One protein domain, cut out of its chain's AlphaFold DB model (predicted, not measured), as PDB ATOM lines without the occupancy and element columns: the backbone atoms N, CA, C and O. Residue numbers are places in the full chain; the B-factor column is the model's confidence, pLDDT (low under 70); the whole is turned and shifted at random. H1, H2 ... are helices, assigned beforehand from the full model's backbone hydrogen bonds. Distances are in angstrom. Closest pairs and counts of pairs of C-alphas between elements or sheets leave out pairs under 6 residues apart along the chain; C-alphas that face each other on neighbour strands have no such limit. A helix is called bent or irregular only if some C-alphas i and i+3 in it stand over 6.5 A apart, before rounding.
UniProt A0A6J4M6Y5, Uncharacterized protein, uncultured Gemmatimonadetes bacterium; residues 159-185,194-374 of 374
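Overview. This is residues 159 to 185 and 194 to 374 of the 374 residues of an uncharacterized protein of uncultured Gemmatimonadetes bacterium (UniProt A0A6J4M6Y5). The domain is a long, slim rod of helices laid lengthwise, with H1 and H8 packed on the long H2 in one half, and H3 and H5 packed on the later part of H2, and on each other, in the other half. H5 reaches on past H2 to one tip of the rod, where residues 310 to 316 stick out before the chain folds back through the small H6 and H7 into H8. H1, H2, H3, H5 and H8 form an up-and-down bundle, each running against the one before it, and the helix packing is mostly aligned. The printed part has 208 residues with eight named helices, H1 to H8 in order, and no named strand: its class is all helix. It is only just loose, close to extended, with a radius of gyration of the C-alphas of 24.7 A and spans of 92 by 28 by 23 A.

Arrangement. H1, residues 159 to 185, touches the hub H2, residues 194 to 237, opposite ways at a shallow tilt of 21 degrees; their closest C-alphas, Leu 169 and Arg 213, are 6.1 A apart. Residues 221 to 235 of H2 touch H3, residues 246 to 268, in a helical hairpin at 8 degrees, closest at C-alphas Val 235 and Arg 248, 6.3 A. Residues 214 to 218 of H2 touch H4, residues 270 to 274, closest at C-alphas Thr 214 and Thr 272, 5.2 A. H5, residues 276 to 311, touches H3 opposite ways at 12 degrees, closest at C-alphas Ala 256 and Leu 289, 6.4 A. H5 also touches residues 215 to 236 of H2, the same way at 6 degrees, closest at C-alphas Ala 218 and Gly 278, 5.2 A. H6, residues 316 to 320, touches residues 305 to 309 of H5, closest at C-alphas Arg 309 and Ala 318, 6.3 A. H7, residues 326 to 333, touches residues 229 to 237 of H2, closest at C-alphas Ala 233 and Leu 333, 6.0 A. H8, residues 336 to 373, touches H2 opposite ways at 18 degrees, closest at C-alphas Ala 205 and Val 363, 6.6 A; H8 and H1 are near each other, and H8 is apart from H3 and H5. Every O i to N i+4 pair is within hydrogen-bond range in H1, H3, H4 and H7, against 37 of 40 in H2, 30 of 32 in H5, 33 of 34 in H8 and 0 of 1 in H6, where 0 of 2 O i to N i+3 pairs are.

Along the chain. H1 begins at C-alpha 159 (-16.202, 41.231, -19.654) and is 39.4 A long. H2 is 65.4 A long and only just irregular, with C-alphas 231 and 234 6.6 A apart. H3 is 32.8 A long, H5 53.3 A, and H8 55.3 A, ending at C-alpha 373 (-18.049, 20.914, -57.131).

Size, cuts and confidence. The two C-alphas farthest apart, those of Ala 314 and Gly 374, are 92.1 A apart. Residues 186 to 193 are not printed, and C-alphas 185 and 194 are 14.3 A apart across this cut. Of the links printed whole, H2 to H3 is short and the others are tight. The mean pLDDT of the printed part is 82.2; 46 residues are under 70, among them 315 to 347.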
ATOM      1  N   GLN A 159     -15.035  40.990 -18.806       90.44
ATOM      2  CA  GLN A 159     -16.202  41.231 -19.654       90.44
ATOM      3  C   GLN A 159     -15.871  41.052 -21.138       90.44
ATOM      4  O   GLN A 159     -16.619  40.397 -21.851       90.44
ATOM      5  N   ASP A 160     -14.729  41.577 -21.599       89.00
ATOM      6  CA  ASP A 160     -14.302  41.405 -22.992       89.00
ATOM      7  C   ASP A 160     -14.073  39.921 -23.330       89.00
ATOM      8  O   ASP A 160     -14.318  39.497 -24.460       89.00
ATOM      9  N   GLU A 161     -13.574  39.130 -22.377       88.56
ATOM     10  CA  GLU A 161     -13.369  37.684 -22.538       88.56
ATOM     11  C   GLU A 161     -14.689  36.909 -22.572       88.56
ATOM     12  O   GLU A 161     -14.876  36.040 -23.429       88.56
ATOM     13  N   GLU A 162     -15.630  37.262 -21.699       92.69
ATOM     14  CA  GLU A 162     -16.982  36.709 -21.692       92.69
ATOM     15  C   GLU A 162     -17.708  37.006 -23.013       92.69
ATOM     16  O   GLU A 162     -18.198  36.085 -23.669       92.69
ATOM     17  N   ASP A 163     -17.700  38.263 -23.463       94.31
ATOM     18  CA  ASP A 163     -18.350  38.689 -24.707       94.31
ATOM     19  C   ASP A 163     -17.762  37.961 -25.927       94.31
ATOM     20  O   ASP A 163     -18.493  37.508 -26.817       94.31
ATOM     21  N   ARG A 164     -16.433  37.787 -25.965       91.19
ATOM     22  CA  ARG A 164     -15.757  36.995 -27.007       91.19
ATOM     23  C   ARG A 164     -16.164  35.529 -26.960       91.19
ATOM     24  O   ARG A 164     -16.389  34.933 -28.013       91.19
ATOM     25  N   THR A 165     -16.270  34.953 -25.768       91.81
ATOM     26  CA  THR A 165     -16.662  33.551 -25.588       91.81
ATOM     27  C   THR A 165     -18.112  33.328 -26.013       91.81
ATOM     28  O   THR A 165     -18.393  32.376 -26.739       91.81
ATOM     29  N   PHE A 166     -19.024  34.245 -25.680       95.00
ATOM     30  CA  PHE A 166     -20.402  34.208 -26.174       95.00
ATOM     31  C   PHE A 166     -20.488  34.357 -27.693       95.00
ATOM     32  O   PHE A 166     -21.231  33.616 -28.341       95.00
ATOM     33  N   ALA A 167     -19.714  35.274 -28.284       94.69
ATOM     34  CA  ALA A 167     -19.658  35.420 -29.735       94.69
ATOM     35  C   ALA A 167     -19.203  34.117 -30.416       94.69
ATOM     36  O   ALA A 167     -19.785  33.724 -31.428       94.69
ATOM     37  N   LYS A 168     -18.222  33.421 -29.828       91.88
ATOM     38  CA  LYS A 168     -17.732  32.126 -30.311       91.88
ATOM     39  C   LYS A 168     -18.745  30.999 -30.160       91.88
ATOM     40  O   LYS A 168     -18.943  30.239 -31.102       91.88
ATOM     41  N   LEU A 169     -19.446  30.917 -29.032       95.19
ATOM     42  CA  LEU A 169     -20.532  29.949 -28.859       95.19
ATOM     43  C   LEU A 169     -21.640  30.147 -29.899       95.19
ATOM     44  O   LEU A 169     -22.124  29.170 -30.468       95.19
ATOM     45  N   ARG A 170     -21.998  31.399 -30.205       96.56
ATOM     46  CA  ARG A 170     -22.974  31.703 -31.258       96.56
ATOM     47  C   ARG A 170     -22.480  31.265 -32.639       96.56
ATOM     48  O   ARG A 170     -23.236  30.634 -33.369       96.56
ATOM     49  N   GLU A 171     -21.221  31.548 -32.973       93.75
ATOM     50  CA  GLU A 171     -20.584  31.091 -34.218       93.75
ATOM     51  C   GLU A 171     -20.625  29.552 -34.336       93.75
ATOM     52  O   GLU A 171     -20.985  29.010 -35.381       93.75
ATOM     53  N   ILE A 172     -20.336  28.832 -33.248       93.25
ATOM     54  CA  ILE A 172     -20.408  27.366 -33.207       93.25
ATOM     55  C   ILE A 172     -21.840  26.872 -33.453       93.25
ATOM     56  O   ILE A 172     -22.036  25.982 -34.278       93.25
ATOM     57  N   GLU A 173     -22.844  27.443 -32.785       96.00
ATOM     58  CA  GLU A 173     -24.257  27.077 -32.982       96.00
ATOM     59  C   GLU A 173     -24.716  27.334 -34.431       96.00
ATOM     60  O   GLU A 173     -25.370  26.484 -35.044       96.00
ATOM     61  N   GLU A 174     -24.309  28.457 -35.031       94.44
ATOM     62  CA  GLU A 174     -24.570  28.763 -36.443       94.44
ATOM     63  C   GLU A 174     -23.953  27.710 -37.379       94.44
ATOM     64  O   GLU A 174     -24.624  27.212 -38.295       94.44
ATOM     65  N   HIS A 175     -22.705  27.310 -37.125       90.19
ATOM     66  CA  HIS A 175     -22.027  26.266 -37.893       90.19
ATOM     67  C   HIS A 175     -22.680  24.892 -37.714       90.19
ATOM     68  O   HIS A 175     -22.854  24.166 -38.695       90.19
ATOM     69  N   ARG A 176     -23.114  24.535 -36.501       94.62
ATOM     70  CA  ARG A 176     -23.847  23.282 -36.256       94.62
ATOM     71  C   ARG A 176     -25.183  23.261 -36.988       94.62
ATOM     72  O   ARG A 176     -25.522  22.254 -37.609       94.62
ATOM     73  N   ALA A 177     -25.906  24.381 -36.999       94.12
ATOM     74  CA  ALA A 177     -27.131  24.515 -37.780       94.12
ATOM     75  C   ALA A 177     -26.862  24.354 -39.288       94.12
ATOM     76  O   ALA A 177     -27.652  23.719 -39.990       94.12
ATOM     77  N   GLN A 178     -25.742  24.884 -39.796       91.19
ATOM     78  CA  GLN A 178     -25.326  24.680 -41.187       91.19
ATOM     79  C   GLN A 178     -25.006  23.210 -41.485       91.19
ATOM     80  O   GLN A 178     -25.560  22.670 -42.441       91.19
ATOM     81  N   LEU A 179     -24.206  22.537 -40.649       91.69
ATOM     82  CA  LEU A 179     -23.920  21.103 -40.803       91.69
ATOM     83  C   LEU A 179     -25.201  20.261 -40.768       91.69
ATOM     84  O   LEU A 179     -25.343  19.323 -41.552       91.69
ATOM     85  N   GLY A 180     -26.156  20.610 -39.900       92.81
ATOM     86  CA  GLY A 180     -27.471  19.973 -39.841       92.81
ATOM     87  C   GLY A 180     -28.241  20.086 -41.161       92.81
ATOM     88  O   GLY A 180     -28.788  19.092 -41.639       92.81
ATOM     89  N   ARG A 181     -28.223  21.265 -41.801       93.69
ATOM     90  CA  ARG A 181     -28.820  21.470 -43.133       93.69
ATOM     91  C   ARG A 181     -28.116  20.639 -44.208       93.69
ATOM     92  O   ARG A 181     -28.798  19.951 -44.964       93.69
ATOM     93  N   SER A 182     -26.782  20.635 -44.250       90.31
ATOM     94  CA  SER A 182     -26.012  19.846 -45.226       90.31
ATOM     95  C   SER A 182     -26.254  18.339 -45.066       90.31
ATOM     96  O   SER A 182     -26.469  17.637 -46.052       90.31
ATOM     97  N   ARG A 183     -26.324  17.833 -43.826       90.88
ATOM     98  CA  ARG A 183     -26.697  16.435 -43.540       90.88
ATOM     99  C   ARG A 183     -28.108  16.105 -44.025       90.88
ATOM    100  O   ARG A 183     -28.316  15.038 -44.595       90.88
ATOM    101  N   ALA A 184     -29.068  17.011 -43.827       91.06
ATOM    102  CA  ALA A 184     -30.441  16.817 -44.285       91.06
ATOM    103  C   ALA A 184     -30.549  16.767 -45.821       91.06
ATOM    104  O   ALA A 184     -31.362  16.002 -46.340       91.06
ATOM    105  N   LEU A 185     -29.725  17.533 -46.546       89.88
ATOM    106  CA  LEU A 185     -29.626  17.456 -48.008       89.88
ATOM    107  C   LEU A 185     -29.042  16.108 -48.454       89.88
ATOM    108  O   LEU A 185     -29.671  15.399 -49.235       89.88
ATOM    109  N   PRO A 194     -19.319   8.288 -53.178       71.81
ATOM    110  CA  PRO A 194     -18.705   9.529 -52.683       71.81
ATOM    111  C   PRO A 194     -19.421  10.158 -51.471       71.81
ATOM    112  O   PRO A 194     -18.795  10.884 -50.708       71.81
ATOM    113  N   LEU A 195     -20.697   9.841 -51.211       82.31
ATOM    114  CA  LEU A 195     -21.451  10.402 -50.081       82.31
ATOM    115  C   LEU A 195     -21.058   9.794 -48.728       82.31
ATOM    116  O   LEU A 195     -21.326  10.403 -47.693       82.31
ATOM    117  N   ALA A 196     -20.441   8.607 -48.702       85.19
ATOM    118  CA  ALA A 196     -20.004   7.983 -47.452       85.19
ATOM    119  C   ALA A 196     -18.874   8.791 -46.796       85.19
ATOM    120  O   ALA A 196     -18.979   9.140 -45.621       85.19
ATOM    121  N   GLU A 197     -17.861   9.173 -47.579       86.25
ATOM    122  CA  GLU A 197     -16.747  10.005 -47.112       86.25
ATOM    123  C   GLU A 197     -17.235  11.391 -46.666       86.25
ATOM    124  O   GLU A 197     -16.821  11.905 -45.627       86.25
ATOM    125  N   VAL A 198     -18.177  11.990 -47.403       87.12
ATOM    126  CA  VAL A 198     -18.763  13.283 -47.019       87.12
ATOM    127  C   VAL A 198     -19.528  13.171 -45.697       87.12
ATOM    128  O   VAL A 198     -19.376  14.027 -44.827       87.12
ATOM    129  N   ARG A 199     -20.322  12.109 -45.496       89.12
ATOM    130  CA  ARG A 199     -21.035  11.868 -44.227       89.12
ATOM    131  C   ARG A 199     -20.070  11.672 -43.064       89.12
ATOM    132  O   ARG A 199     -20.314  12.230 -41.997       89.12
ATOM    133  N   GLU A 200     -18.984  10.933 -43.272       90.25
ATOM    134  CA  GLU A 200     -17.930  10.749 -42.273       90.25
ATOM    135  C   GLU A 200     -17.286  12.089 -41.897       90.25
ATOM    136  O   GLU A 200     -17.239  12.442 -40.718       90.25
ATOM    137  N   LYS A 201     -16.891  12.896 -42.890       88.88
ATOM    138  CA  LYS A 201     -16.298  14.222 -42.663       88.88
ATOM    139  C   LYS A 201     -17.257  15.186 -41.966       88.88
ATOM    140  O   LYS A 201     -16.842  15.910 -41.067       88.88
ATOM    141  N   LEU A 202     -18.548  15.173 -42.308       89.25
ATOM    142  CA  LEU A 202     -19.566  15.947 -41.587       89.25
ATOM    143  C   LEU A 202     -19.805  15.414 -40.168       89.25
ATOM    144  O   LEU A 202     -20.142  16.185 -39.272       89.25
ATOM    145  N   GLY A 203     -19.676  14.103 -39.956       92.44
ATOM    146  CA  GLY A 203     -19.650  13.455 -38.642       92.44
ATOM    147  C   GLY A 203     -18.535  14.021 -37.772       92.44
ATOM    148  O   GLY A 203     -18.790  14.548 -36.691       92.44
ATOM    149  N   HIS A 204     -17.318  13.988 -38.307       90.50
ATOM    150  CA  HIS A 204     -16.124  14.525 -37.670       90.50
ATOM    151  C   HIS A 204     -16.242  16.031 -37.376       90.50
ATOM    152  O   HIS A 204     -15.959  16.460 -36.262       90.50
ATOM    153  N   ALA A 205     -16.750  16.821 -38.326       87.81
ATOM    154  CA  ALA A 205     -16.965  18.260 -38.162       87.81
ATOM    155  C   ALA A 205     -17.860  18.611 -36.958       87.81
ATOM    156  O   ALA A 205     -17.546  19.504 -36.176       87.81
ATOM    157  N   ASP A 206     -18.981  17.908 -36.797       92.69
ATOM    158  CA  ASP A 206     -19.913  18.130 -35.682       92.69
ATOM    159  C   ASP A 206     -19.317  17.680 -34.346       92.69
ATOM    160  O   ASP A 206     -19.548  18.332 -33.332       92.69
ATOM    161  N   GLU A 207     -18.506  16.617 -34.338       92.12
ATOM    162  CA  GLU A 207     -17.765  16.205 -33.144       92.12
ATOM    163  C   GLU A 207     -16.763  17.281 -32.703       92.12
ATOM    164  O   GLU A 207     -16.694  17.601 -31.516       92.12
ATOM    165  N   VAL A 208     -16.032  17.884 -33.647       89.75
ATOM    166  CA  VAL A 208     -15.116  19.004 -33.372       89.75
ATOM    167  C   VAL A 208     -15.883  20.202 -32.805       89.75
ATOM    168  O   VAL A 208     -15.533  20.700 -31.734       89.75
ATOM    169  N   LEU A 209     -16.978  20.620 -33.451       90.12
ATOM    170  CA  LEU A 209     -17.805  21.737 -32.970       90.12
ATOM    171  C   LEU A 209     -18.419  21.460 -31.591       90.12
ATOM    172  O   LEU A 209     -18.516  22.365 -30.763       90.12
ATOM    173  N   ARG A 210     -18.819  20.213 -31.317       92.75
ATOM    174  CA  ARG A 210     -19.324  19.802 -30.003       92.75
ATOM    175  C   ARG A 210     -18.253  19.969 -28.926       92.75
ATOM    176  O   ARG A 210     -18.524  20.611 -27.920       92.75
ATOM    177  N   ARG A 211     -17.029  19.488 -29.167       90.75
ATOM    178  CA  ARG A 211     -15.899  19.666 -28.234       90.75
ATOM    179  C   ARG A 211     -15.570  21.138 -28.001       90.75
ATOM    180  O   ARG A 211     -15.356  21.532 -26.858       90.75
ATOM    181  N   GLN A 212     -15.571  21.955 -29.056       90.38
ATOM    182  CA  GLN A 212     -15.353  23.399 -28.935       90.38
ATOM    183  C   GLN A 212     -16.435  24.067 -28.081       90.38
ATOM    184  O   GLN A 212     -16.110  24.842 -27.184       90.38
ATOM    185  N   ARG A 213     -17.711  23.727 -28.305       94.62
ATOM    186  CA  ARG A 213     -18.830  24.208 -27.481       94.62
ATOM    187  C   ARG A 213     -18.599  23.873 -26.011       94.62
ATOM    188  O   ARG A 213     -18.623  24.775 -25.186       94.62
ATOM    189  N   THR A 214     -18.296  22.613 -25.700       92.50
ATOM    190  CA  THR A 214     -18.012  22.157 -24.331       92.50
ATOM    191  C   THR A 214     -16.857  22.932 -23.689       92.50
ATOM    192  O   THR A 214     -16.975  23.368 -22.545       92.50
ATOM    193  N   ARG A 215     -15.755  23.158 -24.419       90.12
ATOM    194  CA  ARG A 215     -14.605  23.939 -23.928       90.12
ATOM    195  C   ARG A 215     -14.972  25.396 -23.650       90.12
ATOM    196  O   ARG A 215     -14.654  25.910 -22.581       90.12
ATOM    197  N   HIS A 216     -15.672  26.058 -24.568       90.81
ATOM    198  CA  HIS A 216     -16.098  27.447 -24.379       90.81
ATOM    199  C   HIS A 216     -17.135  27.597 -23.260       90.81
ATOM    200  O   HIS A 216     -17.075  28.558 -22.499       90.81
ATOM    201  N   THR A 217     -18.043  26.635 -23.095       94.00
ATOM    202  CA  THR A 217     -18.964  26.614 -21.954       94.00
ATOM    203  C   THR A 217     -18.205  26.426 -20.639       94.00
ATOM    204  O   THR A 217     -18.430  27.189 -19.702       94.00
ATOM    205  N   ALA A 218     -17.244  25.496 -20.569       90.06
ATOM    206  CA  ALA A 218     -16.370  25.347 -19.398       90.06
ATOM    207  C   ALA A 218     -15.592  26.638 -19.086       90.06
ATOM    208  O   ALA A 218     -15.401  26.989 -17.923       90.06
ATOM    209  N   HIS A 219     -15.180  27.374 -20.119       88.44
ATOM    210  CA  HIS A 219     -14.506  28.658 -19.965       88.44
ATOM    211  C   HIS A 219     -15.414  29.730 -19.337       88.44
ATOM    212  O   HIS A 219     -14.981  30.425 -18.417       88.44
ATOM    213  N   LEU A 220     -16.688  29.819 -19.740       93.69
ATOM    214  CA  LEU A 220     -17.658  30.705 -19.079       93.69
ATOM    215  C   LEU A 220     -17.837  30.354 -17.596       93.69
ATOM    216  O   LEU A 220     -17.862  31.246 -16.749       93.69
ATOM    217  N   TRP A 221     -17.884  29.063 -17.264       93.06
ATOM    218  CA  TRP A 221     -17.941  28.618 -15.869       93.06
ATOM    219  C   TRP A 221     -16.700  29.021 -15.068       93.06
ATOM    220  O   TRP A 221     -16.820  29.418 -13.909       93.06
ATOM    221  N   ALA A 222     -15.517  28.982 -15.681       88.56
ATOM    222  CA  ALA A 222     -14.291  29.452 -15.045       88.56
ATOM    223  C   ALA A 222     -14.333  30.966 -14.760       88.56
ATOM    224  O   ALA A 222     -13.960  31.387 -13.662       88.56
ATOM    225  N   ILE A 223     -14.834  31.780 -15.698       89.56
ATOM    226  CA  ILE A 223     -15.037  33.226 -15.489       89.56
ATOM    227  C   ILE A 223     -16.000  33.471 -14.319       89.56
ATOM    228  O   ILE A 223     -15.718  34.291 -13.440       89.56
ATOM    229  N   GLU A 224     -17.111  32.736 -14.258       91.56
ATOM    230  CA  GLU A 224     -18.101  32.895 -13.191       91.56
ATOM    231  C   GLU A 224     -17.554  32.458 -11.822       91.56
ATOM    232  O   GLU A 224     -17.760  33.146 -10.816       91.56
ATOM    233  N   ALA A 225     -16.756  31.386 -11.779       89.25
ATOM    234  CA  ALA A 225     -16.041  30.963 -10.576       89.25
ATOM    235  C   ALA A 225     -15.070  32.049 -10.076       89.25
ATOM    236  O   ALA A 225     -15.024  32.330  -8.876       89.25
ATOM    237  N   VAL A 226     -14.345  32.716 -10.983       88.00
ATOM    238  CA  VAL A 226     -13.466  33.850 -10.648       88.00
ATOM    239  C   VAL A 226     -14.277  35.031 -10.102       88.00
ATOM    240  O   VAL A 226     -13.920  35.595  -9.065       88.00
ATOM    241  N   ARG A 227     -15.408  35.392 -10.728       89.19
ATOM    242  CA  ARG A 227     -16.314  36.443 -10.218       89.19
ATOM    243  C   ARG A 227     -16.839  36.119  -8.824       89.19
ATOM    244  O   ARG A 227     -16.921  37.000  -7.967       89.19
ATOM    245  N   TRP A 228     -17.212  34.868  -8.583       91.50
ATOM    246  CA  TRP A 228     -17.648  34.408  -7.271       91.50
ATOM    247  C   TRP A 228     -16.519  34.468  -6.228       91.50
ATOM    248  O   TRP A 228     -16.717  35.019  -5.144       91.50
ATOM    249  N   GLN A 229     -15.301  34.043  -6.571       87.81
ATOM    250  CA  GLN A 229     -14.131  34.195  -5.699       87.81
ATOM    251  C   GLN A 229     -13.861  35.672  -5.352       87.81
ATOM    252  O   GLN A 229     -13.618  36.011  -4.192       87.81
ATOM    253  N   HIS A 230     -13.982  36.583  -6.323       86.12
ATOM    254  CA  HIS A 230     -13.862  38.024  -6.077       86.12
ATOM    255  C   HIS A 230     -14.948  38.573  -5.140       86.12
ATOM    256  O   HIS A 230     -14.678  39.517  -4.397       86.12
ATOM    257  N   ARG A 231     -16.149  37.981  -5.125       85.81
ATOM    258  CA  ARG A 231     -17.221  38.326  -4.172       85.81
ATOM    259  C   ARG A 231     -16.946  37.826  -2.753       85.81
ATOM    260  O   ARG A 231     -17.381  38.471  -1.802       85.81
ATOM    261  N   LEU A 232     -16.188  36.738  -2.591       84.75
ATOM    262  CA  LEU A 232     -15.737  36.253  -1.279       84.75
ATOM    263  C   LEU A 232     -14.630  37.127  -0.672       84.75
ATOM    264  O   LEU A 232     -14.561  37.286   0.547       84.75
ATOM    265  N   ALA A 233     -13.781  37.731  -1.503       83.81
ATOM    266  CA  ALA A 233     -12.612  38.478  -1.045       83.81
ATOM    267  C   ALA A 233     -12.914  39.606  -0.018       83.81
ATOM    268  O   ALA A 233     -12.215  39.682   0.997       83.81
ATOM    269  N   PRO A 234     -13.965  40.441  -0.173       81.75
ATOM    270  CA  PRO A 234     -14.350  41.439   0.831       81.75
ATOM    271  C   PRO A 234     -14.720  40.860   2.202       81.75
ATOM    272  O   PRO A 234     -14.484  41.516   3.218       81.75
ATOM    273  N   VAL A 235     -15.291  39.651   2.246       82.25
ATOM    274  CA  VAL A 235     -15.667  38.978   3.502       82.25
ATOM    275  C   VAL A 235     -14.413  38.645   4.313       82.25
ATOM    276  O   VAL A 235     -14.389  38.824   5.530       82.25
ATOM    277  N   VAL A 236     -13.338  38.251   3.628       79.44
ATOM    278  CA  VAL A 236     -12.066  37.839   4.242       79.44
ATOM    279  C   VAL A 236     -11.158  39.024   4.566       79.44
ATOM    280  O   VAL A 236     -10.519  39.061   5.620       79.44
ATOM    281  N   ALA A 237     -11.131  40.041   3.703       77.44
ATOM    282  CA  ALA A 237     -10.352  41.259   3.926       77.44
ATOM    283  C   ALA A 237     -10.786  42.025   5.194       77.44
ATOM    284  O   ALA A 237     -10.007  42.787   5.766       77.44
ATOM    285  N   GLY A 238     -12.028  41.829   5.650       71.38
ATOM    286  CA  GLY A 238     -12.580  42.474   6.841       71.38
ATOM    287  C   GLY A 238     -12.214  41.826   8.180       71.38
ATOM    288  O   GLY A 238     -12.540  42.413   9.210       71.38
ATOM    289  N   LEU A 239     -11.561  40.657   8.200       71.50
ATOM    290  CA  LEU A 239     -11.418  39.829   9.414       71.50
ATOM    291  C   LEU A 239     -10.628  40.492  10.557       71.50
ATOM    292  O   LEU A 239     -10.956  40.258  11.718       71.50
ATOM    293  N   ASP A 240      -9.668  41.370  10.244       67.25
ATOM    294  CA  ASP A 240      -8.868  42.083  11.260       67.25
ATOM    295  C   ASP A 240      -9.549  43.336  11.804       67.25
ATOM    296  O   ASP A 240      -9.118  43.903  12.808       67.25
ATOM    297  N   ARG A 241     -10.588  43.827  11.124       70.94
ATOM    298  CA  ARG A 241     -11.232  45.074  11.525       70.94
ATOM    299  C   ARG A 241     -12.296  44.771  12.573       70.94
ATOM    300  O   ARG A 241     -13.131  43.891  12.327       70.94
ATOM    301  N   PRO A 242     -12.341  45.511  13.692       67.00
ATOM    302  CA  PRO A 242     -13.515  45.491  14.551       67.00
ATOM    303  C   PRO A 242     -14.721  45.929  13.713       67.00
ATOM    304  O   PRO A 242     -14.642  46.881  12.935       67.00
ATOM    305  N   GLY A 243     -15.816  45.184  13.791       73.19
ATOM    306  CA  GLY A 243     -17.004  45.455  12.993       73.19
ATOM    307  C   GLY A 243     -18.112  44.458  13.271       73.19
ATOM    308  O   GLY A 243     -17.978  43.627  14.159       73.19
ATOM    309  N   ASP A 244     -19.182  44.568  12.493       86.12
ATOM    310  CA  ASP A 244     -20.377  43.732  12.567       86.12
ATOM    311  C   ASP A 244     -20.081  42.275  12.134       86.12
ATOM    312  O   ASP A 244     -19.842  42.032  10.941       86.12
ATOM    313  N   PRO A 245     -20.022  41.308  13.075       86.31
ATOM    314  CA  PRO A 245     -19.778  39.904  12.759       86.31
ATOM    315  C   PRO A 245     -21.009  39.240  12.132       86.31
ATOM    316  O   PRO A 245     -20.847  38.384  11.263       86.31
ATOM    317  N   GLU A 246     -22.220  39.646  12.519       87.88
ATOM    318  CA  GLU A 246     -23.481  39.063  12.057       87.88
ATOM    319  C   GLU A 246     -23.661  39.359  10.569       87.88
ATOM    320  O   GLU A 246     -23.724  38.431   9.762       87.88
ATOM    321  N   GLY A 247     -23.541  40.625  10.160       89.56
ATOM    322  CA  GLY A 247     -23.594  40.997   8.745       89.56
ATOM    323  C   GLY A 247     -22.429  40.449   7.904       89.56
ATOM    324  O   GLY A 247     -22.502  40.406   6.672       89.56
ATOM    325  N   ARG A 248     -21.312  40.014   8.508       88.69
ATOM    326  CA  ARG A 248     -20.267  39.255   7.783       88.69
ATOM    327  C   ARG A 248     -20.659  37.797   7.593       88.69
ATOM    328  O   ARG A 248     -20.466  37.282   6.494       88.69
ATOM    329  N   LEU A 249     -21.199  37.155   8.626       91.38
ATOM    330  CA  LEU A 249     -21.692  35.782   8.549       91.38
ATOM    331  C   LEU A 249     -22.843  35.665   7.546       91.38
ATOM    332  O   LEU A 249     -22.844  34.735   6.745       91.38
ATOM    333  N   GLU A 250     -23.754  36.636   7.507       92.81
ATOM    334  CA  GLU A 250     -24.827  36.695   6.508       92.81
ATOM    335  C   GLU A 250     -24.281  36.812   5.081       92.81
ATOM    336  O   GLU A 250     -24.675  36.052   4.196       92.81
ATOM    337  N   ARG A 251     -23.317  37.716   4.850       91.44
ATOM    338  CA  ARG A 251     -22.662  37.854   3.538       91.44
ATOM    339  C   ARG A 251     -21.917  36.588   3.126       91.44
ATOM    340  O   ARG A 251     -21.985  36.205   1.961       91.44
ATOM    341  N   LEU A 252     -21.236  35.928   4.063       93.25
ATOM    342  CA  LEU A 252     -20.585  34.646   3.813       93.25
ATOM    343  C   LEU A 252     -21.608  33.559   3.470       93.25
ATOM    344  O   LEU A 252     -21.404  32.816   2.516       93.25
ATOM    345  N   ALA A 253     -22.717  33.479   4.207       94.44
ATOM    346  CA  ALA A 253     -23.777  32.509   3.960       94.44
ATOM    347  C   ALA A 253     -24.435  32.724   2.589       94.44
ATOM    348  O   ALA A 253     -24.661  31.755   1.862       94.44
ATOM    349  N   ALA A 254     -24.681  33.982   2.209       93.38
ATOM    350  CA  ALA A 254     -25.185  34.345   0.888       93.38
ATOM    351  C   ALA A 254     -24.199  33.947  -0.221       93.38
ATOM    352  O   ALA A 254     -24.590  33.265  -1.169       93.38
ATOM    353  N   ALA A 255     -22.914  34.284  -0.069       92.50
ATOM    354  CA  ALA A 255     -21.878  33.921  -1.033       92.50
ATOM    355  C   ALA A 255     -21.687  32.398  -1.139       92.50
ATOM    356  O   ALA A 255     -21.557  31.868  -2.240       92.50
ATOM    357  N   ALA A 256     -21.729  31.663  -0.026       94.06
ATOM    358  CA  ALA A 256     -21.682  30.202  -0.031       94.06
ATOM    359  C   ALA A 256     -22.934  29.591  -0.685       94.06
ATOM    360  O   ALA A 256     -22.845  28.592  -1.398       94.06
ATOM    361  N   GLY A 257     -24.110  30.191  -0.471       95.75
ATOM    362  CA  GLY A 257     -25.352  29.812  -1.145       95.75
ATOM    363  C   GLY A 257     -25.264  29.978  -2.660       95.75
ATOM    364  O   GLY A 257     -25.663  29.080  -3.396       95.75
ATOM    365  N   GLU A 258     -24.689  31.083  -3.122       94.25
ATOM    366  CA  GLU A 258     -24.410  31.316  -4.537       94.25
ATOM    367  C   GLU A 258     -23.401  30.315  -5.111       94.25
ATOM    368  O   GLU A 258     -23.676  29.700  -6.137       94.25
ATOM    369  N   GLY A 259     -22.284  30.070  -4.421       94.69
ATOM    370  CA  GLY A 259     -21.294  29.084  -4.857       94.69
ATOM    371  C   GLY A 259     -21.884  27.677  -4.987       94.69
ATOM    372  O   GLY A 259     -21.583  26.963  -5.939       94.69
ATOM    373  N   ARG A 260     -22.795  27.290  -4.079       95.94
ATOM    374  CA  ARG A 260     -23.534  26.020  -4.175       95.94
ATOM    375  C   ARG A 260     -24.466  25.963  -5.385       95.94
ATOM    376  O   ARG A 260     -24.588  24.900  -5.984       95.94
ATOM    377  N   ARG A 261     -25.107  27.078  -5.756       96.12
ATOM    378  CA  ARG A 261     -25.923  27.152  -6.981       96.12
ATOM    379  C   ARG A 261     -25.056  26.995  -8.225       96.12
ATOM    380  O   ARG A 261     -25.375  26.160  -9.056       96.12
ATOM    381  N   LEU A 262     -23.928  27.705  -8.296       94.62
ATOM    382  CA  LEU A 262     -22.970  27.573  -9.401       94.62
ATOM    383  C   LEU A 262     -22.459  26.136  -9.547       94.62
ATOM    384  O   LEU A 262     -22.423  25.609 -10.655       94.62
ATOM    385  N   LEU A 263     -22.108  25.489  -8.430       95.81
ATOM    386  CA  LEU A 263     -21.692  24.087  -8.425       95.81
ATOM    387  C   LEU A 263     -22.788  23.177  -8.998       95.81
ATOM    388  O   LEU A 263     -22.515  22.379  -9.888       95.81
ATOM    389  N   HIS A 264     -24.021  23.327  -8.512       96.94
ATOM    390  CA  HIS A 264     -25.163  22.541  -8.970       96.94
ATOM    391  C   HIS A 264     -25.468  22.759 -10.461       96.94
ATOM    392  O   HIS A 264     -25.732  21.802 -11.188       96.94
ATOM    393  N   ASP A 265     -25.430  24.004 -10.933       96.06
ATOM    394  CA  ASP A 265     -25.749  24.328 -12.323       96.06
ATOM    395  C   ASP A 265     -24.681  23.794 -13.290       96.06
ATOM    396  O   ASP A 265     -25.030  23.265 -14.347       96.06
ATOM    397  N   LEU A 266     -23.402  23.828 -12.895       94.06
ATOM    398  CA  LEU A 266     -22.325  23.177 -13.642       94.06
ATOM    399  C   LEU A 266     -22.465  21.646 -13.628       94.06
ATOM    400  O   LEU A 266     -22.307  21.018 -14.668       94.06
ATOM    401  N   GLU A 267     -22.801  21.027 -12.491       95.69
ATOM    402  CA  GLU A 267     -23.036  19.574 -12.409       95.69
ATOM    403  C   GLU A 267     -24.224  19.114 -13.269       95.69
ATOM    404  O   GLU A 267     -24.219  17.998 -13.794       95.69
ATOM    405  N   ARG A 268     -25.233  19.977 -13.446       96.75
ATOM    406  CA  ARG A 268     -26.394  19.711 -14.304       96.75
ATOM    407  C   ARG A 268     -26.042  19.727 -15.792       96.75
ATOM    408  O   ARG A 268     -26.680  19.016 -16.573       96.75
ATOM    409  N   ASP A 269     -25.048  20.510 -16.195       93.88
ATOM    410  CA  ASP A 269     -24.500  20.480 -17.549       93.88
ATOM    411  C   ASP A 269     -23.555  19.278 -17.708       93.88
ATOM    412  O   ASP A 269     -22.334  19.404 -17.673       93.88
ATOM    413  N   ALA A 270     -24.136  18.083 -17.860       93.06
ATOM    414  CA  ALA A 270     -23.403  16.815 -17.857       93.06
ATOM    415  C   ALA A 270     -22.279  16.741 -18.906       93.06
ATOM    416  O   ALA A 270     -21.255  16.103 -18.664       93.06
ATOM    417  N   GLU A 271     -22.457  17.385 -20.063       92.31
ATOM    418  CA  GLU A 271     -21.453  17.402 -21.128       92.31
ATOM    419  C   GLU A 271     -20.240  18.243 -20.717       92.31
ATOM    420  O   GLU A 271     -19.102  17.779 -20.816       92.31
ATOM    421  N   THR A 272     -20.477  19.444 -20.184       92.19
ATOM    422  CA  THR A 272     -19.411  20.304 -19.663       92.19
ATOM    423  C   THR A 272     -18.779  19.719 -18.404       92.19
ATOM    424  O   THR A 272     -17.560  19.670 -18.311       92.19
ATOM    425  N   ALA A 273     -19.564  19.196 -17.464       93.81
ATOM    426  CA  ALA A 273     -19.065  18.581 -16.235       93.81
ATOM    427  C   ALA A 273     -18.155  17.366 -16.491       93.81
ATOM    428  O   ALA A 273     -17.228  17.113 -15.719       93.81
ATOM    429  N   ALA A 274     -18.410  16.612 -17.565       93.44
ATOM    430  CA  ALA A 274     -17.607  15.452 -17.942       93.44
ATOM    431  C   ALA A 274     -16.291  15.816 -18.651       93.44
ATOM    432  O   ALA A 274     -15.403  14.958 -18.739       93.44
ATOM    433  N   SER A 275     -16.142  17.049 -19.145       91.88
ATOM    434  CA  SER A 275     -14.906  17.506 -19.785       91.88
ATOM    435  C   SER A 275     -13.778  17.696 -18.767       91.88
ATOM    436  O   SER A 275     -14.009  17.857 -17.567       91.88
ATOM    437  N   GLU A 276     -12.529  17.670 -19.230       89.94
ATOM    438  CA  GLU A 276     -11.373  17.886 -18.352       89.94
ATOM    439  C   GLU A 276     -11.371  19.301 -17.761       89.94
ATOM    440  O   GLU A 276     -11.047  19.496 -16.588       89.94
ATOM    441  N   GLU A 277     -11.795  20.286 -18.546       84.12
ATOM    442  CA  GLU A 277     -11.925  21.675 -18.122       84.12
ATOM    443  C   GLU A 277     -13.044  21.834 -17.079       84.12
ATOM    444  O   GLU A 277     -12.833  22.462 -16.038       84.12
ATOM    445  N   GLY A 278     -14.203  21.203 -17.298       89.00
ATOM    446  CA  GLY A 278     -15.313  21.217 -16.348       89.00
ATOM    447  C   GLY A 278     -14.968  20.528 -15.030       89.00
ATOM    448  O   GLY A 278     -15.241  21.083 -13.966       89.00
ATOM    449  N   LYS A 279     -14.270  19.384 -15.065       92.38
ATOM    450  CA  LYS A 279     -13.762  18.710 -13.854       92.38
ATOM    451  C   LYS A 279     -12.835  19.607 -13.036       92.38
ATOM    452  O   LYS A 279     -12.955  19.642 -11.811       92.38
ATOM    453  N   ARG A 280     -11.926  20.341 -13.689       88.69
ATOM    454  CA  ARG A 280     -11.038  21.304 -13.009       88.69
ATOM    455  C   ARG A 280     -11.838  22.430 -12.358       88.69
ATOM    456  O   ARG A 280     -11.588  22.744 -11.197       88.69
ATOM    457  N   CYS A 281     -12.823  22.983 -13.067       88.56
ATOM    458  CA  CYS A 281     -13.702  24.025 -12.533       88.56
ATOM    459  C   CYS A 281     -14.512  23.521 -11.323       88.56
ATOM    460  O   CYS A 281     -14.517  24.164 -10.272       88.56
ATOM    461  N   LEU A 282     -15.102  22.323 -11.410       93.25
ATOM    462  CA  LEU A 282     -15.807  21.672 -10.300       93.25
ATOM    463  C   LEU A 282     -14.896  21.457  -9.085       93.25
ATOM    464  O   LEU A 282     -15.292  21.748  -7.956       93.25
ATOM    465  N   ALA A 283     -13.673  20.966  -9.296       91.69
ATOM    466  CA  ALA A 283     -12.705  20.771  -8.219       91.69
ATOM    467  C   ALA A 283     -12.348  22.098  -7.529       91.69
ATOM    468  O   ALA A 283     -12.316  22.167  -6.296       91.69
ATOM    469  N   GLN A 284     -12.143  23.163  -8.308       88.25
ATOM    470  CA  GLN A 284     -11.877  24.501  -7.786       88.25
ATOM    471  C   GLN A 284     -13.068  25.046  -6.984       88.25
ATOM    472  O   GLN A 284     -12.875  25.501  -5.856       88.25
ATOM    473  N   LEU A 285     -14.295  24.955  -7.511       90.94
ATOM    474  CA  LEU A 285     -15.511  25.399  -6.819       90.94
ATOM    475  C   LEU A 285     -15.723  24.651  -5.499       90.94
ATOM    476  O   LEU A 285     -15.967  25.283  -4.472       90.94
ATOM    477  N   ARG A 286     -15.573  23.320  -5.494       94.50
ATOM    478  CA  ARG A 286     -15.681  22.498  -4.273       94.50
ATOM    479  C   ARG A 286     -14.630  22.881  -3.233       94.50
ATOM    480  O   ARG A 286     -14.959  23.003  -2.058       94.50
ATOM    481  N   THR A 287     -13.393  23.125  -3.666       90.25
ATOM    482  CA  THR A 287     -12.302  23.560  -2.778       90.25
ATOM    483  C   THR A 287     -12.618  24.913  -2.140       90.25
ATOM    484  O   THR A 287     -12.524  25.069  -0.925       90.25
ATOM    485  N   LEU A 288     -13.044  25.891  -2.942       86.81
ATOM    486  CA  LEU A 288     -13.414  27.219  -2.453       86.81
ATOM    487  C   LEU A 288     -14.647  27.182  -1.535       86.81
ATOM    488  O   LEU A 288     -14.690  27.918  -0.554       86.81
ATOM    489  N   LEU A 289     -15.624  26.315  -1.816       91.81
ATOM    490  CA  LEU A 289     -16.785  26.109  -0.946       91.81
ATOM    491  C   LEU A 289     -16.391  25.490   0.395       91.81
ATOM    492  O   LEU A 289     -16.893  25.938   1.422       91.81
ATOM    493  N   GLY A 290     -15.470  24.521   0.405       89.00
ATOM    494  CA  GLY A 290     -14.910  23.973   1.646       89.00
ATOM    495  C   GLY A 290     -14.243  25.055   2.500       89.00
ATOM    496  O   GLY A 290     -14.458  25.122   3.707       89.00
ATOM    497  N   ARG A 291     -13.544  25.999   1.859       87.62
ATOM    498  CA  ARG A 291     -12.943  27.155   2.541       87.62
ATOM    499  C   ARG A 291     -13.969  28.117   3.140       87.62
ATOM    500  O   ARG A 291     -13.628  28.853   4.061       87.62
ATOM    501  N   CYS A 292     -15.224  28.139   2.683       90.50
ATOM    502  CA  CYS A 292     -16.246  28.975   3.320       90.50
ATOM    503  C   CYS A 292     -16.490  28.583   4.786       90.50
ATOM    504  O   CYS A 292     -16.749  29.468   5.602       90.50
ATOM    505  N   ASP A 293     -16.375  27.300   5.139       88.75
ATOM    506  CA  ASP A 293     -16.513  26.855   6.529       88.75
ATOM    507  C   ASP A 293     -15.338  27.324   7.396       88.75
ATOM    508  O   ASP A 293     -15.559  27.809   8.506       88.75
ATOM    509  N   GLU A 294     -14.117  27.289   6.856       88.06
ATOM    510  CA  GLU A 294     -12.915  27.828   7.511       88.06
ATOM    511  C   GLU A 294     -13.028  29.347   7.729       88.06
ATOM    512  O   GLU A 294     -12.736  29.855   8.812       88.06
ATOM    513  N   ILE A 295     -13.523  30.095   6.732       87.69
ATOM    514  CA  ILE A 295     -13.774  31.541   6.870       87.69
ATOM    515  C   ILE A 295     -14.820  31.796   7.960       87.69
ATOM    516  O   ILE A 295     -14.668  32.724   8.755       87.69
ATOM    517  N   ARG A 296     -15.888  30.991   8.009       90.81
ATOM    518  CA  ARG A 296     -16.940  31.116   9.028       90.81
ATOM    519  C   ARG A 296     -16.359  30.937  10.426       90.81
ATOM    520  O   ARG A 296     -16.616  31.770  11.293       90.81
ATOM    521  N   GLU A 297     -15.573  29.885  10.631       88.12
ATOM    522  CA  GLU A 297     -14.884  29.634  11.897       88.12
ATOM    523  C   GLU A 297     -13.972  30.808  12.269       88.12
ATOM    524  O   GLU A 297     -14.054  31.332  13.380       88.12
ATOM    525  N   ALA A 298     -13.193  31.313  11.311       85.94
ATOM    526  CA  ALA A 298     -12.306  32.447  11.521       85.94
ATOM    527  C   ALA A 298     -13.053  33.737  11.921       85.94
ATOM    528  O   ALA A 298     -12.573  34.483  12.781       85.94
ATOM    529  N   ILE A 299     -14.240  34.000  11.354       86.50
ATOM    530  CA  ILE A 299     -15.103  35.122  11.772       86.50
ATOM    531  C   ILE A 299     -15.522  34.951  13.237       86.50
ATOM    532  O   ILE A 299     -15.406  35.897  14.019       86.50
ATOM    533  N   VAL A 300     -15.988  33.756  13.613       88.44
ATOM    534  CA  VAL A 300     -16.465  33.459  14.974       88.44
ATOM    535  C   VAL A 300     -15.331  33.578  15.991       88.44
ATOM    536  O   VAL A 300     -15.494  34.257  17.005       88.44
ATOM    537  N   VAL A 301     -14.168  32.988  15.706       84.94
ATOM    538  CA  VAL A 301     -12.985  33.049  16.578       84.94
ATOM    539  C   VAL A 301     -12.490  34.488  16.725       84.94
ATOM    540  O   VAL A 301     -12.260  34.937  17.847       84.94
ATOM    541  N   SER A 302     -12.388  35.246  15.627       83.50
ATOM    542  CA  SER A 302     -11.993  36.662  15.674       83.50
ATOM    543  C   SER A 302     -12.955  37.481  16.541       83.50
ATOM    544  O   SER A 302     -12.521  38.257  17.395       83.50
ATOM    545  N   HIS A 303     -14.266  37.264  16.399       85.81
ATOM    546  CA  HIS A 303     -15.265  37.951  17.214       85.81
ATOM    547  C   HIS A 303     -15.205  37.550  18.699       85.81
ATOM    548  O   HIS A 303     -15.276  38.417  19.578       85.81
ATOM    549  N   ALA A 304     -15.014  36.262  19.000       85.12
ATOM    550  CA  ALA A 304     -14.852  35.773  20.366       85.12
ATOM    551  C   ALA A 304     -13.600  36.368  21.031       85.12
ATOM    552  O   ALA A 304     -13.680  36.882  22.145       85.12
ATOM    553  N   LEU A 305     -12.467  36.395  20.324       82.44
ATOM    554  CA  LEU A 305     -11.224  37.016  20.789       82.44
ATOM    555  C   LEU A 305     -11.387  38.512  21.060       82.44
ATOM    556  O   LEU A 305     -10.927  39.007  22.088       82.44
ATOM    557  N   GLN A 306     -12.054  39.240  20.163       82.25
ATOM    558  CA  GLN A 306     -12.363  40.656  20.377       82.25
ATOM    559  C   GLN A 306     -13.256  40.858  21.607       82.25
ATOM    560  O   GLN A 306     -13.019  41.780  22.384       82.25
ATOM    561  N   SER A 307     -14.241  39.984  21.817       84.50
ATOM    562  CA  SER A 307     -15.113  40.025  22.995       84.50
ATOM    563  C   SER A 307     -14.341  39.742  24.288       84.50
ATOM    564  O   SER A 307     -14.483  40.488  25.254       84.50
ATOM    565  N   ILE A 308     -13.451  38.742  24.292       83.38
ATOM    566  CA  ILE A 308     -12.580  38.431  25.437       83.38
ATOM    567  C   ILE A 308     -11.663  39.616  25.746       83.38
ATOM    568  O   ILE A 308     -11.596  40.033  26.895       83.38
ATOM    569  N   ARG A 309     -11.019  40.221  24.737       82.06
ATOM    570  CA  ARG A 309     -10.140  41.394  24.917       82.06
ATOM    571  C   ARG A 309     -10.864  42.621  25.480       82.06
ATOM    572  O   ARG A 309     -10.230  43.450  26.121       82.06
ATOM    573  N   ARG A 310     -12.174  42.756  25.239       81.75
ATOM    574  CA  ARG A 310     -12.995  43.816  25.855       81.75
ATOM    575  C   ARG A 310     -13.254  43.564  27.343       81.75
ATOM    576  O   ARG A 310     -13.395  44.529  28.083       81.75
ATOM    577  N   ILE A 311     -13.335  42.300  27.764       85.38
ATOM    578  CA  ILE A 311     -13.597  41.898  29.156       85.38
ATOM    579  C   ILE A 311     -12.290  41.824  29.966       85.38
ATOM    580  O   ILE A 311     -12.261  42.253  31.115       85.38
ATOM    581  N   ASP A 312     -11.218  41.305  29.364       81.56
ATOM    582  CA  ASP A 312      -9.888  41.127  29.958       81.56
ATOM    583  C   ASP A 312      -8.816  41.841  29.108       81.56
ATOM    584  O   ASP A 312      -8.131  41.215  28.289       81.56
ATOM    585  N   PRO A 313      -8.680  43.172  29.256       72.81
ATOM    586  CA  PRO A 313      -7.717  43.958  28.491       72.81
ATOM    587  C   PRO A 313      -6.259  43.720  28.921       72.81
ATOM    588  O   PRO A 313      -5.356  44.079  28.167       72.81
ATOM    589  N   ALA A 314      -6.019  43.124  30.099       74.00
ATOM    590  CA  ALA A 314      -4.679  42.835  30.621       74.00
ATOM    591  C   ALA A 314      -4.011  41.627  29.931       74.00
ATOM    592  O   ALA A 314      -2.787  41.550  29.897       74.00
ATOM    593  N   GLY A 315      -4.792  40.758  29.277       59.28
ATOM    594  CA  GLY A 315      -4.316  39.973  28.133       59.28
ATOM    595  C   GLY A 315      -3.843  38.543  28.403       59.28
ATOM    596  O   GLY A 315      -3.547  37.839  27.435       59.28
ATOM    597  N   ASP A 316      -3.851  38.060  29.644       65.50
ATOM    598  CA  ASP A 316      -3.324  36.723  29.963       65.50
ATOM    599  C   ASP A 316      -4.141  35.593  29.314       65.50
ATOM    600  O   ASP A 316      -3.589  34.607  28.823       65.50
ATOM    601  N   ARG A 317      -5.471  35.741  29.229       66.56
ATOM    602  CA  ARG A 317      -6.356  34.728  28.618       66.56
ATOM    603  C   ARG A 317      -6.444  34.838  27.097       66.56
ATOM    604  O   ARG A 317      -6.597  33.830  26.412       66.56
ATOM    605  N   ALA A 318      -6.345  36.053  26.558       61.78
ATOM    606  CA  ALA A 318      -6.408  36.300  25.118       61.78
ATOM    607  C   ALA A 318      -5.103  35.919  24.398       61.78
ATOM    608  O   ALA A 318      -5.150  35.564  23.224       61.78
ATOM    609  N   ALA A 319      -3.954  35.972  25.085       66.25
ATOM    610  CA  ALA A 319      -2.661  35.558  24.538       66.25
ATOM    611  C   ALA A 319      -2.553  34.036  24.332       66.25
ATOM    612  O   ALA A 319      -1.867  33.589  23.414       66.25
ATOM    613  N   ALA A 320      -3.260  33.239  25.143       66.94
ATOM    614  CA  ALA A 320      -3.302  31.781  25.010       66.94
ATOM    615  C   ALA A 320      -4.105  31.306  23.783       66.94
ATOM    616  O   ALA A 320      -3.866  30.219  23.258       66.94
ATOM    617  N   LEU A 321      -5.042  32.127  23.302       64.44
ATOM    618  CA  LEU A 321      -5.836  31.865  22.105       64.44
ATOM    619  C   LEU A 321      -5.176  32.565  20.910       64.44
ATOM    620  O   LEU A 321      -5.561  33.664  20.509       64.44
ATOM    621  N   SER A 322      -4.138  31.939  20.358       56.97
ATOM    622  CA  SER A 322      -3.504  32.435  19.136       56.97
ATOM    623  C   SER A 322      -4.440  32.217  17.942       56.97
ATOM    624  O   SER A 322      -4.845  31.075  17.702       56.97
ATOM    625  N   PRO A 323      -4.815  33.263  17.183       59.28
ATOM    626  CA  PRO A 323      -5.532  33.063  15.935       59.28
ATOM    627  C   PRO A 323      -4.603  32.315  14.970       59.28
ATOM    628  O   PRO A 323      -3.587  32.855  14.536       59.28
ATOM    629  N   GLN A 324      -4.939  31.065  14.634       59.69
ATOM    630  CA  GLN A 324      -4.333  30.390  13.483       59.69
ATOM    631  C   GLN A 324      -4.458  31.265  12.221       59.69
ATOM    632  O   GLN A 324      -5.348  32.121  12.149       59.69
ATOM    633  N   PRO A 325      -3.537  31.125  11.249       58.88
ATOM    634  CA  PRO A 325      -3.155  32.237  10.402       58.88
ATOM    635  C   PRO A 325      -4.254  32.540   9.387       58.88
ATOM    636  O   PRO A 325      -4.318  31.965   8.309       58.88
ATOM    637  N   LEU A 326      -5.057  33.555   9.696       62.47
ATOM    638  CA  LEU A 326      -5.880  34.303   8.743       62.47
ATOM    639  C   LEU A 326      -5.104  34.692   7.469       62.47
ATOM    640  O   LEU A 326      -5.698  34.930   6.419       62.47
ATOM    641  N   GLU A 327      -3.774  34.753   7.556       64.94
ATOM    642  CA  GLU A 327      -2.854  34.974   6.445       64.94
ATOM    643  C   GLU A 327      -2.810  33.843   5.415       64.94
ATOM    644  O   GLU A 327      -2.710  34.162   4.231       64.94
ATOM    645  N   SER A 328      -2.953  32.565   5.795       68.12
ATOM    646  CA  SER A 328      -3.034  31.479   4.803       68.12
ATOM    647  C   SER A 328      -4.327  31.595   3.993       68.12
ATOM    648  O   SER A 328      -4.279  31.690   2.770       68.12
ATOM    649  N   LEU A 329      -5.463  31.759   4.682       67.81
ATOM    650  CA  LEU A 329      -6.782  32.013   4.089       67.81
ATOM    651  C   LEU A 329      -6.797  33.257   3.189       67.81
ATOM    652  O   LEU A 329      -7.419  33.258   2.126       67.81
ATOM    653  N   ARG A 330      -6.096  34.329   3.577       66.94
ATOM    654  CA  ARG A 330      -5.956  35.528   2.739       66.94
ATOM    655  C   ARG A 330      -5.096  35.303   1.514       66.94
ATOM    656  O   ARG A 330      -5.502  35.755   0.452       66.94
ATOM    657  N   ALA A 331      -3.943  34.650   1.633       67.38
ATOM    658  CA  ALA A 331      -3.087  34.360   0.479       67.38
ATOM    659  C   ALA A 331      -3.839  33.528  -0.574       67.38
ATOM    660  O   ALA A 331      -3.711  33.748  -1.776       67.38
ATOM    661  N   ASP A 332      -4.692  32.635  -0.091       64.44
ATOM    662  CA  ASP A 332      -5.536  31.745  -0.869       64.44
ATOM    663  C   ASP A 332      -6.734  32.424  -1.565       64.44
ATOM    664  O   ASP A 332      -7.149  32.009  -2.650       64.44
ATOM    665  N   LEU A 333      -7.304  33.470  -0.957       63.69
ATOM    666  CA  LEU A 333      -8.493  34.185  -1.457       63.69
ATOM    667  C   LEU A 333      -8.168  35.534  -2.113       63.69
ATOM    668  O   LEU A 333      -8.966  36.050  -2.896       63.69
ATOM    669  N   HIS A 334      -6.975  36.074  -1.856       60.97
ATOM    670  CA  HIS A 334      -6.375  37.202  -2.562       60.97
ATOM    671  C   HIS A 334      -5.174  36.768  -3.390       60.97
ATOM    672  O   HIS A 334      -4.028  37.111  -3.089       60.97
ATOM    673  N   PRO A 335      -5.410  36.117  -4.525       49.78
ATOM    674  CA  PRO A 335      -4.342  35.898  -5.449       49.78
ATOM    675  C   PRO A 335      -4.367  37.084  -6.422       49.78
ATOM    676  O   PRO A 335      -4.916  37.031  -7.522       49.78
ATOM    677  N   GLY A 336      -3.701  38.183  -6.053       43.94
ATOM    678  CA  GLY A 336      -3.239  39.154  -7.064       43.94
ATOM    679  C   GLY A 336      -2.426  38.461  -8.177       43.94
ATOM    680  O   GLY A 336      -2.311  38.954  -9.296       43.94
ATOM    681  N   THR A 337      -1.940  37.254  -7.883       46.28
ATOM    682  CA  THR A 337      -1.382  36.268  -8.797       46.28
ATOM    683  C   THR A 337      -2.399  35.363  -9.505       46.28
ATOM    684  O   THR A 337      -2.060  34.958 -10.599       46.28
ATOM    685  N   SER A 338      -3.613  35.054  -9.012       53.12
ATOM    686  CA  SER A 338      -4.541  34.133  -9.716       53.12
ATOM    687  C   SER A 338      -5.457  34.817 -10.696       53.12
ATOM    688  O   SER A 338      -5.872  34.122 -11.600       53.12
ATOM    689  N   LEU A 339      -5.770  36.113 -10.601       52.75
ATOM    690  CA  LEU A 339      -6.417  36.747 -11.755       52.75
ATOM    691  C   LEU A 339      -5.414  36.784 -12.907       52.75
ATOM    692  O   LEU A 339      -5.723  36.351 -13.999       52.75
ATOM    693  N   THR A 340      -4.178  37.200 -12.643       54.66
ATOM    694  CA  THR A 340      -3.115  37.251 -13.654       54.66
ATOM    695  C   THR A 340      -2.690  35.860 -14.137       54.66
ATOM    696  O   THR A 340      -2.434  35.694 -15.319       54.66
ATOM    697  N   ALA A 341      -2.636  34.849 -13.264       60.44
ATOM    698  CA  ALA A 341      -2.325  33.469 -13.638       60.44
ATOM    699  C   ALA A 341      -3.528  32.734 -14.237       60.44
ATOM    700  O   ALA A 341      -3.316  31.891 -15.095       60.44
ATOM    701  N   ALA A 342      -4.766  33.053 -13.844       58.31
ATOM    702  CA  ALA A 342      -5.959  32.573 -14.540       58.31
ATOM    703  C   ALA A 342      -6.026  33.205 -15.924       58.31
ATOM    704  O   ALA A 342      -6.171  32.467 -16.876       58.31
ATOM    705  N   LEU A 343      -5.797  34.516 -16.059       60.12
ATOM    706  CA  LEU A 343      -5.676  35.207 -17.346       60.12
ATOM    707  C   LEU A 343      -4.522  34.651 -18.186       60.12
ATOM    708  O   LEU A 343      -4.717  34.402 -19.362       60.12
ATOM    709  N   ALA A 344      -3.353  34.361 -17.611       63.69
ATOM    710  CA  ALA A 344      -2.253  33.728 -18.345       63.69
ATOM    711  C   ALA A 344      -2.567  32.270 -18.734       63.69
ATOM    712  O   ALA A 344      -2.217  31.825 -19.824       63.69
ATOM    713  N   ALA A 345      -3.251  31.519 -17.865       65.25
ATOM    714  CA  ALA A 345      -3.771  30.196 -18.200       65.25
ATOM    715  C   ALA A 345      -4.864  30.285 -19.276       65.25
ATOM    716  O   ALA A 345      -4.932  29.416 -20.137       65.25
ATOM    717  N   PHE A 346      -5.668  31.351 -19.273       62.47
ATOM    718  CA  PHE A 346      -6.664  31.651 -20.293       62.47
ATOM    719  C   PHE A 346      -6.010  32.062 -21.608       62.47
ATOM    720  O   PHE A 346      -6.480  31.631 -22.649       62.47
ATOM    721  N   GLU A 347      -4.908  32.812 -21.593       65.12
ATOM    722  CA  GLU A 347      -4.122  33.140 -22.786       65.12
ATOM    723  C   GLU A 347      -3.514  31.873 -23.408       65.12
ATOM    724  O   GLU A 347      -3.642  31.668 -24.613       65.12
ATOM    725  N   LEU A 348      -2.942  30.977 -22.594       71.19
ATOM    726  CA  LEU A 348      -2.423  29.687 -23.062       71.19
ATOM    727  C   LEU A 348      -3.539  28.788 -23.627       71.19
ATOM    728  O   LEU A 348      -3.368  28.121 -24.645       71.19
ATOM    729  N   GLU A 349      -4.697  28.765 -22.968       64.94
ATOM    730  CA  GLU A 349      -5.853  28.004 -23.441       64.94
ATOM    731  C   GLU A 349      -6.459  28.640 -24.702       64.94
ATOM    732  O   GLU A 349      -6.912  27.936 -25.599       64.94
ATOM    733  N   HIS A 350      -6.386  29.964 -24.836       63.72
ATOM    734  CA  HIS A 350      -6.779  30.675 -26.045       63.72
ATOM    735  C   HIS A 350      -5.891  30.304 -27.235       63.72
ATOM    736  O   HIS A 350      -6.410  30.109 -28.329       63.72
ATOM    737  N   GLU A 351      -4.579  30.148 -27.040       70.19
ATOM    738  CA  GLU A 351      -3.678  29.665 -28.095       70.19
ATOM    739  C   GLU A 351      -4.069  28.261 -28.579       70.19
ATOM    740  O   GLU A 351      -4.136  28.029 -29.785       70.19
ATOM    741  N   ARG A 352      -4.431  27.355 -27.661       70.62
ATOM    742  CA  ARG A 352      -4.960  26.027 -28.030       70.62
ATOM    743  C   ARG A 352      -6.275  26.119 -28.794       70.62
ATOM    744  O   ARG A 352      -6.441  25.451 -29.810       70.62
ATOM    745  N   LEU A 353      -7.185  26.979 -28.340       62.50
ATOM    746  CA  LEU A 353      -8.461  27.206 -29.014       62.50
ATOM    747  C   LEU A 353      -8.266  27.770 -30.425       62.50
ATOM    748  O   LEU A 353      -9.035  27.425 -31.314       62.50
ATOM    749  N   VAL A 354      -7.239  28.595 -30.659       68.44
ATOM    750  CA  VAL A 354      -6.894  29.113 -31.994       68.44
ATOM    751  C   VAL A 354      -6.448  27.996 -32.945       68.44
ATOM    752  O   VAL A 354      -6.793  28.046 -34.131       68.44
ATOM    753  N   ASP A 355      -5.722  26.992 -32.449       71.75
ATOM    754  CA  ASP A 355      -5.330  25.825 -33.245       71.75
ATOM    755  C   ASP A 355      -6.543  24.953 -33.612       71.75
ATOM    756  O   ASP A 355      -6.685  24.570 -34.775       71.75
ATOM    757  N   ASP A 356      -7.484  24.736 -32.689       66.31
ATOM    758  CA  ASP A 356      -8.747  24.050 -33.009       66.31
ATOM    759  C   ASP A 356      -9.605  24.868 -33.999       66.31
ATOM    760  O   ASP A 356     -10.246  24.327 -34.902       66.31
ATOM    761  N   ASP A 357      -9.623  26.198 -33.856       69.75
ATOM    762  CA  ASP A 357     -10.309  27.132 -34.763       69.75
ATOM    763  C   ASP A 357      -9.767  26.997 -36.195       69.75
ATOM    764  O   ASP A 357     -10.495  27.159 -37.180       69.75
ATOM    765  N   ARG A 358      -8.469  26.708 -36.330       76.75
ATOM    766  CA  ARG A 358      -7.825  26.466 -37.620       76.75
ATOM    767  C   ARG A 358      -8.319  25.167 -38.245       76.75
ATOM    768  O   ARG A 358      -8.669  25.185 -39.425       76.75
ATOM    769  N   GLU A 359      -8.415  24.096 -37.461       74.38
ATOM    770  CA  GLU A 359      -8.969  22.812 -37.901       74.38
ATOM    771  C   GLU A 359     -10.435  22.964 -38.344       74.38
ATOM    772  O   GLU A 359     -10.805  22.559 -39.449       74.38
ATOM    773  N   ALA A 360     -11.254  23.677 -37.563       67.25
ATOM    774  CA  ALA A 360     -12.637  23.983 -37.926       67.25
ATOM    775  C   ALA A 360     -12.740  24.778 -39.245       67.25
ATOM    776  O   ALA A 360     -13.588  24.485 -40.096       67.25
ATOM    777  N   ARG A 361     -11.852  25.757 -39.473       76.12
ATOM    778  CA  ARG A 361     -11.796  26.514 -40.741       76.12
ATOM    779  C   ARG A 361     -11.346  25.665 -41.927       76.12
ATOM    780  O   ARG A 361     -11.757  25.952 -43.054       76.12
ATOM    781  N   ASP A 362     -10.489  24.674 -41.712       78.25
ATOM    782  CA  ASP A 362     -10.061  23.750 -42.765       78.25
ATOM    783  C   ASP A 362     -11.225  22.831 -43.172       78.25
ATOM    784  O   ASP A 362     -11.516  22.699 -44.364       78.25
ATOM    785  N   VAL A 363     -11.991  22.329 -42.198       70.00
ATOM    786  CA  VAL A 363     -13.244  21.596 -42.439       70.00
ATOM    787  C   VAL A 363     -14.263  22.456 -43.197       70.00
ATOM    788  O   VAL A 363     -14.875  21.993 -44.157       70.00
ATOM    789  N   GLN A 364     -14.419  23.734 -42.841       70.00
ATOM    790  CA  GLN A 364     -15.311  24.638 -43.577       70.00
ATOM    791  C   GLN A 364     -14.878  24.881 -45.017       70.00
ATOM    792  O   GLN A 364     -15.721  24.936 -45.914       70.00
ATOM    793  N   ARG A 365     -13.575  25.067 -45.249       81.94
ATOM    794  CA  ARG A 365     -13.044  25.220 -46.606       81.94
ATOM    795  C   ARG A 365     -13.356  23.988 -47.440       81.94
ATOM    796  O   ARG A 365     -13.785  24.148 -48.578       81.94
ATOM    797  N   PHE A 366     -13.232  22.804 -46.850       74.50
ATOM    798  CA  PHE A 366     -13.617  21.555 -47.489       74.50
ATOM    799  C   PHE A 366     -15.125  21.489 -47.802       74.50
ATOM    800  O   PHE A 366     -15.493  21.199 -48.936       74.50
ATOM    801  N   VAL A 367     -16.009  21.840 -46.858       67.19
ATOM    802  CA  VAL A 367     -17.470  21.863 -47.104       67.19
ATOM    803  C   VAL A 367     -17.839  22.836 -48.229       67.19
ATOM    804  O   VAL A 367     -18.573  22.468 -49.139       67.19
ATOM    805  N   ARG A 368     -17.285  24.055 -48.223       76.56
ATOM    806  CA  ARG A 368     -17.526  25.043 -49.292       76.56
ATOM    807  C   ARG A 368     -16.968  24.610 -50.642       76.56
ATOM    808  O   ARG A 368     -17.449  25.073 -51.670       76.56
ATOM    809  N   GLN A 369     -15.910  23.803 -50.649       80.25
ATOM    810  CA  GLN A 369     -15.371  23.236 -51.876       80.25
ATOM    811  C   GLN A 369     -16.336  22.197 -52.450       80.25
ATOM    812  O   GLN A 369     -16.659  22.282 -53.629       80.25
ATOM    813  N   LEU A 370     -16.880  21.307 -51.613       67.38
ATOM    814  CA  LEU A 370     -17.898  20.343 -52.040       67.38
ATOM    815  C   LEU A 370     -19.154  21.026 -52.600       67.38
ATOM    816  O   LEU A 370     -19.647  20.612 -53.638       67.38
ATOM    817  N   GLU A 371     -19.629  22.104 -51.966       69.50
ATOM    818  CA  GLU A 371     -20.775  22.897 -52.455       69.50
ATOM    819  C   GLU A 371     -20.530  23.584 -53.812       69.50
ATOM    820  O   GLU A 371     -21.477  24.046 -54.440       69.50
ATOM    821  N   ARG A 372     -19.271  23.729 -54.244       79.00
ATOM    822  CA  ARG A 372     -18.926  24.298 -55.559       79.00
ATOM    823  C   ARG A 372     -18.742  23.234 -56.634       79.00
ATOM    824  O   ARG A 372     -18.812  23.571 -57.812       79.00
ATOM    825  N   GLU A 373     -18.392  22.017 -56.232       74.25
ATOM    826  CA  GLU A 373     -18.049  20.914 -57.131       74.25
ATOM    827  C   GLU A 373     -19.241  19.993 -57.431       74.25
ATOM    828  O   GLU A 373     -19.233  19.336 -58.473       74.25
ATOM    829  N   GLY A 374     -20.244  19.946 -56.546       58.22
ATOM    830  CA  GLY A 374     -21.543  19.302 -56.776       58.22
ATOM    831  C   GLY A 374     -22.598  20.308 -57.200       58.22
ATOM    832  O   GLY A 374     -23.413  19.944 -58.078       58.22
TER     833      GLY A 374